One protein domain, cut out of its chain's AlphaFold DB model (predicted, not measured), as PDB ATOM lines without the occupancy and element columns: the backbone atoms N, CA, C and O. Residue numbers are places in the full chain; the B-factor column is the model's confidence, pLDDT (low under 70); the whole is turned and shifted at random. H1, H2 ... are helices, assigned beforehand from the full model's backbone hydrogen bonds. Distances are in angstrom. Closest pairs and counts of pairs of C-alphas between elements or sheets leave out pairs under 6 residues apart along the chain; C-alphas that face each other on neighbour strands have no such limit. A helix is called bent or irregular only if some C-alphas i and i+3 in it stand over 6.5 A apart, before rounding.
ATOM      1  N   ALA A  39     -34.723  29.223  50.978       79.00
ATOM      2  CA  ALA A  39     -35.731  30.090  51.558       79.00
ATOM      3  C   ALA A  39     -37.147  29.517  51.382       79.00
ATOM      4  O   ALA A  39     -37.473  28.958  50.330       79.00
ATOM      5  N   PRO A  40     -38.051  29.712  52.360       83.62
ATOM      6  CA  PRO A  40     -39.453  29.382  52.163       83.62
ATOM      7  C   PRO A  40     -40.034  30.154  50.974       83.62
ATOM      8  O   PRO A  40     -39.817  31.362  50.824       83.62
ATOM      9  N   ARG A  41     -40.837  29.470  50.148       82.12
ATOM     10  CA  ARG A  41     -41.405  30.033  48.907       82.12
ATOM     11  C   ARG A  41     -42.199  31.327  49.127       82.12
ATOM     12  O   ARG A  41     -42.264  32.157  48.226       82.12
ATOM     13  N   CYS A  42     -42.803  31.511  50.303       81.56
ATOM     14  CA  CYS A  42     -43.531  32.732  50.654       81.56
ATOM     15  C   CYS A  42     -42.616  33.966  50.734       81.56
ATOM     16  O   CYS A  42     -42.986  35.020  50.223       81.56
ATOM     17  N   PHE A  43     -41.404  33.835  51.282       80.50
ATOM     18  CA  PHE A  43     -40.452  34.943  51.362       80.50
ATOM     19  C   PHE A  43     -39.919  35.331  49.983       80.50
ATOM     20  O   PHE A  43     -39.820  36.518  49.684       80.50
ATOM     21  N   VAL A  44     -39.636  34.347  49.122       82.31
ATOM     22  CA  VAL A  44     -39.177  34.600  47.745       82.31
ATOM     23  C   VAL A  44     -40.256  35.338  46.943       82.31
ATOM     24  O   VAL A  44     -39.971  36.344  46.298       82.31
ATOM     25  N   LYS A  45     -41.524  34.914  47.056       84.75
ATOM     26  CA  LYS A  45     -42.663  35.607  46.425       84.75
ATOM     27  C   LYS A  45     -42.831  37.043  46.924       84.75
ATOM     28  O   LYS A  45     -43.077  37.937  46.121       84.75
ATOM     29  N   ASN A  46     -42.714  37.267  48.233       84.44
ATOM     30  CA  ASN A  46     -42.832  38.608  48.806       84.44
ATOM     31  C   ASN A  46     -41.684  39.518  48.355       84.44
ATOM     32  O   ASN A  46     -41.911  40.700  48.119       84.44
ATOM     33  N   PHE A  47     -40.480  38.973  48.177       83.44
ATOM     34  CA  PHE A  47     -39.355  39.736  47.653       83.44
ATOM     35  C   PHE A  47     -39.542  40.140  46.196       83.44
ATOM     36  O   PHE A  47     -39.300  41.296  45.884       83.44
ATOM     37  N   HIS A  48     -40.028  39.254  45.321       81.00
ATOM     38  CA  HIS A  48     -40.326  39.640  43.934       81.00
ATOM     39  C   HIS A  48     -41.341  40.788  43.879       81.00
ATOM     40  O   HIS A  48     -41.084  41.797  43.232       81.00
ATOM     41  N   LYS A  49     -42.427  40.704  44.662       84.25
ATOM     42  CA  LYS A  49     -43.400  41.803  44.791       84.25
ATOM     43  C   LYS A  49     -42.764  43.092  45.312       84.25
ATOM     44  O   LYS A  49     -43.084  44.174  44.836       84.25
ATOM     45  N   TYR A  50     -41.862  42.984  46.290       78.81
ATOM     46  CA  TYR A  50     -41.126  44.130  46.823       78.81
ATOM     47  C   TYR A  50     -40.209  44.765  45.770       78.81
ATOM     48  O   TYR A  50     -40.091  45.984  45.709       78.81
ATOM     49  N   GLN A  51     -39.571  43.956  44.918       76.69
ATOM     50  CA  GLN A  51     -38.746  44.450  43.817       76.69
ATOM     51  C   GLN A  51     -39.576  45.170  42.750       76.69
ATOM     52  O   GLN A  51     -39.146  46.228  42.300       76.69
ATOM     53  N   GLU A  52     -40.740  44.625  42.383       77.69
ATOM     54  CA  GLU A  52     -41.686  45.253  41.449       77.69
ATOM     55  C   GLU A  52     -42.170  46.604  41.993       77.69
ATOM     56  O   GLU A  52     -42.042  47.623  41.323       77.69
ATOM     57  N   GLN A  53     -42.593  46.650  43.262       74.75
ATOM     58  CA  GLN A  53     -43.014  47.897  43.914       74.75
ATOM     59  C   GLN A  53     -41.881  48.929  44.002       74.75
ATOM     60  O   GLN A  53     -42.096  50.105  43.720       74.75
ATOM     61  N   ALA A  54     -40.662  48.510  44.353       68.19
ATOM     62  CA  ALA A  54     -39.512  49.413  44.407       68.19
ATOM     63  C   ALA A  54     -39.136  49.973  43.022       68.19
ATOM     64  O   ALA A  54     -38.606  51.081  42.926       68.19
ATOM     65  N   GLN A  55     -39.404  49.216  41.953       67.19
ATOM     66  CA  GLN A  55     -39.192  49.653  40.577       67.19
ATOM     67  C   GLN A  55     -40.278  50.640  40.123       67.19
ATOM     68  O   GLN A  55     -39.935  51.673  39.547       67.19
ATOM     69  N   ASP A  56     -41.545  50.373  40.443       65.50
ATOM     70  CA  ASP A  56     -42.687  51.225  40.080       65.50
ATOM     71  C   ASP A  56     -42.683  52.573  40.815       65.50
ATOM     72  O   ASP A  56     -43.009  53.606  40.234       65.50
ATOM     73  N   HIS A  57     -42.258  52.598  42.080       61.91
ATOM     74  CA  HIS A  57     -42.193  53.827  42.878       61.91
ATOM     75  C   HIS A  57     -40.958  54.697  42.581       61.91
ATOM     76  O   HIS A  57     -40.778  55.745  43.201       61.91
ATOM     77  N   GLY A  58     -40.074  54.280  41.666       56.88
ATOM     78  CA  GLY A  58     -38.809  54.978  41.407       56.88
ATOM     79  C   GLY A  58     -37.840  54.952  42.598       56.88
ATOM     80  O   GLY A  58     -36.789  55.594  42.564       56.88
ATOM     81  N   GLU A  59     -38.142  54.165  43.635       56.62
ATOM     82  CA  GLU A  59     -37.327  53.956  44.832       56.62
ATOM     83  C   GLU A  59     -36.146  53.010  44.565       56.62
ATOM     84  O   GLU A  59     -35.748  52.198  45.402       56.62
ATOM     85  N   VAL A  60     -35.486  53.164  43.417       52.00
ATOM     86  CA  VAL A  60     -34.202  52.503  43.130       52.00
ATOM     87  C   VAL A  60     -33.180  52.800  44.246       52.00
ATOM     88  O   VAL A  60     -32.288  51.995  44.511       52.00
ATOM     89  N   GLN A  61     -33.373  53.916  44.959       48.09
ATOM     90  CA  GLN A  61     -32.585  54.353  46.110       48.09
ATOM     91  C   GLN A  61     -32.733  53.480  47.371       48.09
ATOM     92  O   GLN A  61     -31.786  53.404  48.157       48.09
ATOM     93  N   THR A  62     -33.868  52.800  47.601       51.50
ATOM     94  CA  THR A  62     -34.041  51.988  48.825       51.50
ATOM     95  C   THR A  62     -33.306  50.656  48.730       51.50
ATOM     96  O   THR A  62     -32.891  50.106  49.753       51.50
ATOM     97  N   THR A  63     -33.025  50.166  47.522       58.50
ATOM     98  CA  THR A  63     -32.034  49.110  47.301       58.50
ATOM     99  C   THR A  63     -30.642  49.719  47.200       58.50
ATOM    100  O   THR A  63     -30.043  49.753  46.130       58.50
ATOM    101  N   ARG A  64     -30.093  50.145  48.348       61.47
ATOM    102  CA  ARG A  64     -28.682  50.568  48.488       61.47
ATOM    103  C   ARG A  64     -27.694  49.582  47.849       61.47
ATOM    104  O   ARG A  64     -26.584  49.958  47.486       61.47
ATOM    105  N   PHE A  65     -28.086  48.314  47.719       63.78
ATOM    106  CA  PHE A  65     -27.251  47.248  47.192       63.78
ATOM    107  C   PHE A  65     -27.665  46.844  45.775       63.78
ATOM    108  O   PHE A  65     -28.787  46.401  45.544       63.78
ATOM    109  N   ARG A  66     -26.719  46.917  44.832       68.69
ATOM    110  CA  ARG A  66     -26.898  46.420  43.457       68.69
ATOM    111  C   ARG A  66     -26.778  44.894  43.356       68.69
ATOM    112  O   ARG A  66     -27.393  44.292  42.488       68.69
ATOM    113  N   ASN A  67     -26.022  44.277  44.265       73.44
ATOM    114  CA  ASN A  67     -25.800  42.833  44.306       73.44
ATOM    115  C   ASN A  67     -27.063  42.085  44.805       73.44
ATOM    116  O   ASN A  67     -27.535  42.388  45.909       73.44
ATOM    117  N   PRO A  68     -27.577  41.082  44.065       72.44
ATOM    118  CA  PRO A  68     -28.779  40.325  44.429       72.44
ATOM    119  C   PRO A  68     -28.707  39.660  45.809       72.44
ATOM    120  O   PRO A  68     -29.706  39.633  46.531       72.44
ATOM    121  N   ARG A  69     -27.522  39.180  46.213       76.44
ATOM    122  CA  ARG A  69     -27.312  38.550  47.528       76.44
ATOM    123  C   ARG A  69     -27.559  39.536  48.661       76.44
ATOM    124  O   ARG A  69     -28.300  39.240  49.596       76.44
ATOM    125  N   TYR A  70     -27.001  40.740  48.541       76.94
ATOM    126  CA  TYR A  70     -27.192  41.788  49.542       76.94
ATOM    127  C   TYR A  70     -28.621  42.335  49.540       76.94
ATOM    128  O   TYR A  70     -29.150  42.600  50.615       76.94
ATOM    129  N   ARG A  71     -29.287  42.434  48.380       78.94
ATOM    130  CA  ARG A  71     -30.706  42.839  48.312       78.94
ATOM    131  C   ARG A  71     -31.612  41.876  49.069       78.94
ATOM    132  O   ARG A  71     -32.471  42.312  49.828       78.94
ATOM    133  N   TRP A  72     -31.402  40.578  48.893       80.69
ATOM    134  CA  TRP A  72     -32.160  39.557  49.606       80.69
ATOM    135  C   TRP A  72     -31.897  39.573  51.113       80.69
ATOM    136  O   TRP A  72     -32.833  39.517  51.912       80.69
ATOM    137  N   ALA A  73     -30.631  39.681  51.519       81.62
ATOM    138  CA  ALA A  73     -30.270  39.781  52.928       81.62
ATOM    139  C   ALA A  73     -30.873  41.036  53.581       81.62
ATOM    140  O   ALA A  73     -31.359  40.975  54.708       81.62
ATOM    141  N   ASP A  74     -30.876  42.161  52.870       79.62
ATOM    142  CA  ASP A  74     -31.490  43.406  53.316       79.62
ATOM    143  C   ASP A  74     -33.014  43.302  53.428       79.62
ATOM    144  O   ASP A  74     -33.576  43.651  54.461       79.62
ATOM    145  N   PHE A  75     -33.680  42.716  52.431       81.44
ATOM    146  CA  PHE A  75     -35.116  42.446  52.492       81.44
ATOM    147  C   PHE A  75     -35.486  41.559  53.683       81.44
ATOM    148  O   PHE A  75     -36.409  41.884  54.426       81.44
ATOM    149  N   ARG A  76     -34.752  40.463  53.913       82.88
ATOM    150  CA  ARG A  76     -34.986  39.610  55.087       82.88
ATOM    151  C   ARG A  76     -34.803  40.386  56.387       82.88
ATOM    152  O   ARG A  76     -35.627  40.236  57.281       82.88
ATOM    153  N   ARG A  77     -33.775  41.239  56.482       82.31
ATOM    154  CA  ARG A  77     -33.582  42.118  57.646       82.31
ATOM    155  C   ARG A  77     -34.779  43.045  57.848       82.31
ATOM    156  O   ARG A  77     -35.285  43.088  58.960       82.31
ATOM    157  N   ARG A  78     -35.290  43.688  56.794       79.06
ATOM    158  CA  ARG A  78     -36.478  44.563  56.870       79.06
ATOM    159  C   ARG A  78     -37.752  43.812  57.254       79.06
ATOM    160  O   ARG A  78     -38.559  44.336  58.008       79.06
ATOM    161  N   MET A  79     -37.926  42.581  56.777       77.81
ATOM    162  CA  MET A  79     -39.088  41.754  57.123       77.81
ATOM    163  C   MET A  79     -39.054  41.240  58.566       77.81
ATOM    164  O   MET A  79     -40.111  41.029  59.151       77.81
ATOM    165  N   VAL A  80     -37.864  40.999  59.127       76.62
ATOM    166  CA  VAL A  80     -37.698  40.472  60.493       76.62
ATOM    167  C   VAL A  80     -37.625  41.597  61.523       76.62
ATOM    168  O   VAL A  80     -38.304  41.538  62.543       76.62
ATOM    169  N   TYR A  81     -36.804  42.612  61.259       78.06
ATOM    170  CA  TYR A  81     -36.485  43.682  62.203       78.06
ATOM    171  C   TYR A  81     -37.180  45.008  61.880       78.06
ATOM    172  O   TYR A  81     -37.061  45.942  62.661       78.06
ATOM    173  N   GLY A  82     -37.910  45.122  60.767       71.50
ATOM    174  CA  GLY A  82     -38.485  46.393  60.320       71.50
ATOM    175  C   GLY A  82     -37.448  47.335  59.697       71.50
ATOM    176  O   GLY A  82     -36.311  46.958  59.422       71.50
ATOM    177  N   THR A  83     -37.845  48.582  59.448       65.38
ATOM    178  CA  THR A  83     -36.997  49.642  58.867       65.38
ATOM    179  C   THR A  83     -36.322  50.505  59.935       65.38
ATOM    180  O   THR A  83     -36.115  51.696  59.712       65.38
ATOM    181  N   TYR A  84     -36.041  49.953  61.118       50.88
ATOM    182  CA  TYR A  84     -35.305  50.694  62.138       50.88
ATOM    183  C   TYR A  84     -33.866  50.900  61.651       50.88
ATOM    184  O   TYR A  84     -33.131  49.935  61.436       50.88
ATOM    185  N   ASP A  85     -33.515  52.162  61.412       54.59
ATOM    186  CA  ASP A  85     -32.159  52.596  61.085       54.59
ATOM    187  C   ASP A  85     -31.285  52.366  62.333       54.59
ATOM    188  O   ASP A  85     -31.639  52.815  63.426       54.59
ATOM    189  N   ILE A  86     -30.207  51.592  62.179       53.59
ATOM    190  CA  ILE A  86     -29.169  51.347  63.198       53.59
ATOM    191  C   ILE A  86     -27.952  52.222  62.932       53.59
ATOM    192  O   ILE A  86     -27.589  52.363  61.742       53.59
TER     193      ILE A  86
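AT A GLANCE: This is residues 39 to 86 of the 86 residues of the protein "Uncharacterized protein, isoform B" of Drosophila melanogaster (UniProt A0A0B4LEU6). Two helices cross as an X near their middles, H2 over one side of the longer H1 and nearly at right angles to it, without clearly touching it. A long loop, residues 57 to 67, leads from the end of H1 back to the start of H2, and a short tail, residues 82 to 86, follows H2. The printed part has 48 residues with two named helices, H1 then H2 along the chain, and no named strand; its class is all helix. It is compact, with a radius of gyration of the C-alphas of 10.6 A, and the C-alphas span 28 by 26 by 18 A.

HOW THE PARTS SIT: H1, residues 41 to 56, is the longest helix, with 16 residues. H2, residues 68 to 81, is close to H1 but not clearly touching it, with 2 pairs of C-alphas within 8 A. The closest C-alphas of the two are those of Phe 47 and Phe 75, 7.0 A apart. Their lines are about perpendicular, at 76 degrees, and their centres are 11.3 A apart. In both helices every O i to N i+4 pair is within hydrogen-bond range.

IN THESE COORDINATES: H1 begins at C-alpha 41 at (-41.405, 30.033, 48.907) and ends at C-alpha 56 at (-42.687, 51.225, 40.080), 23.0 A from first to last C-alpha. H2 measures 19.7 A from C-alpha 68 to C-alpha 81, which is at (-36.485, 43.682, 62.203). Neither helix is bent.

THE WHOLE: The two C-alphas farthest apart are those of Arg 41 and Ile 86, at 28.4 A. The link from H1 to H2 is long, with 11 residues. The printed part has no cut and ends at the chain's last residue, Ile 86. The mean pLDDT of the printed part is 72.3; 17 residues are under 70, namely residues 54 to 66, of which 54 to 56 belong to H1, and residues 83 to 86.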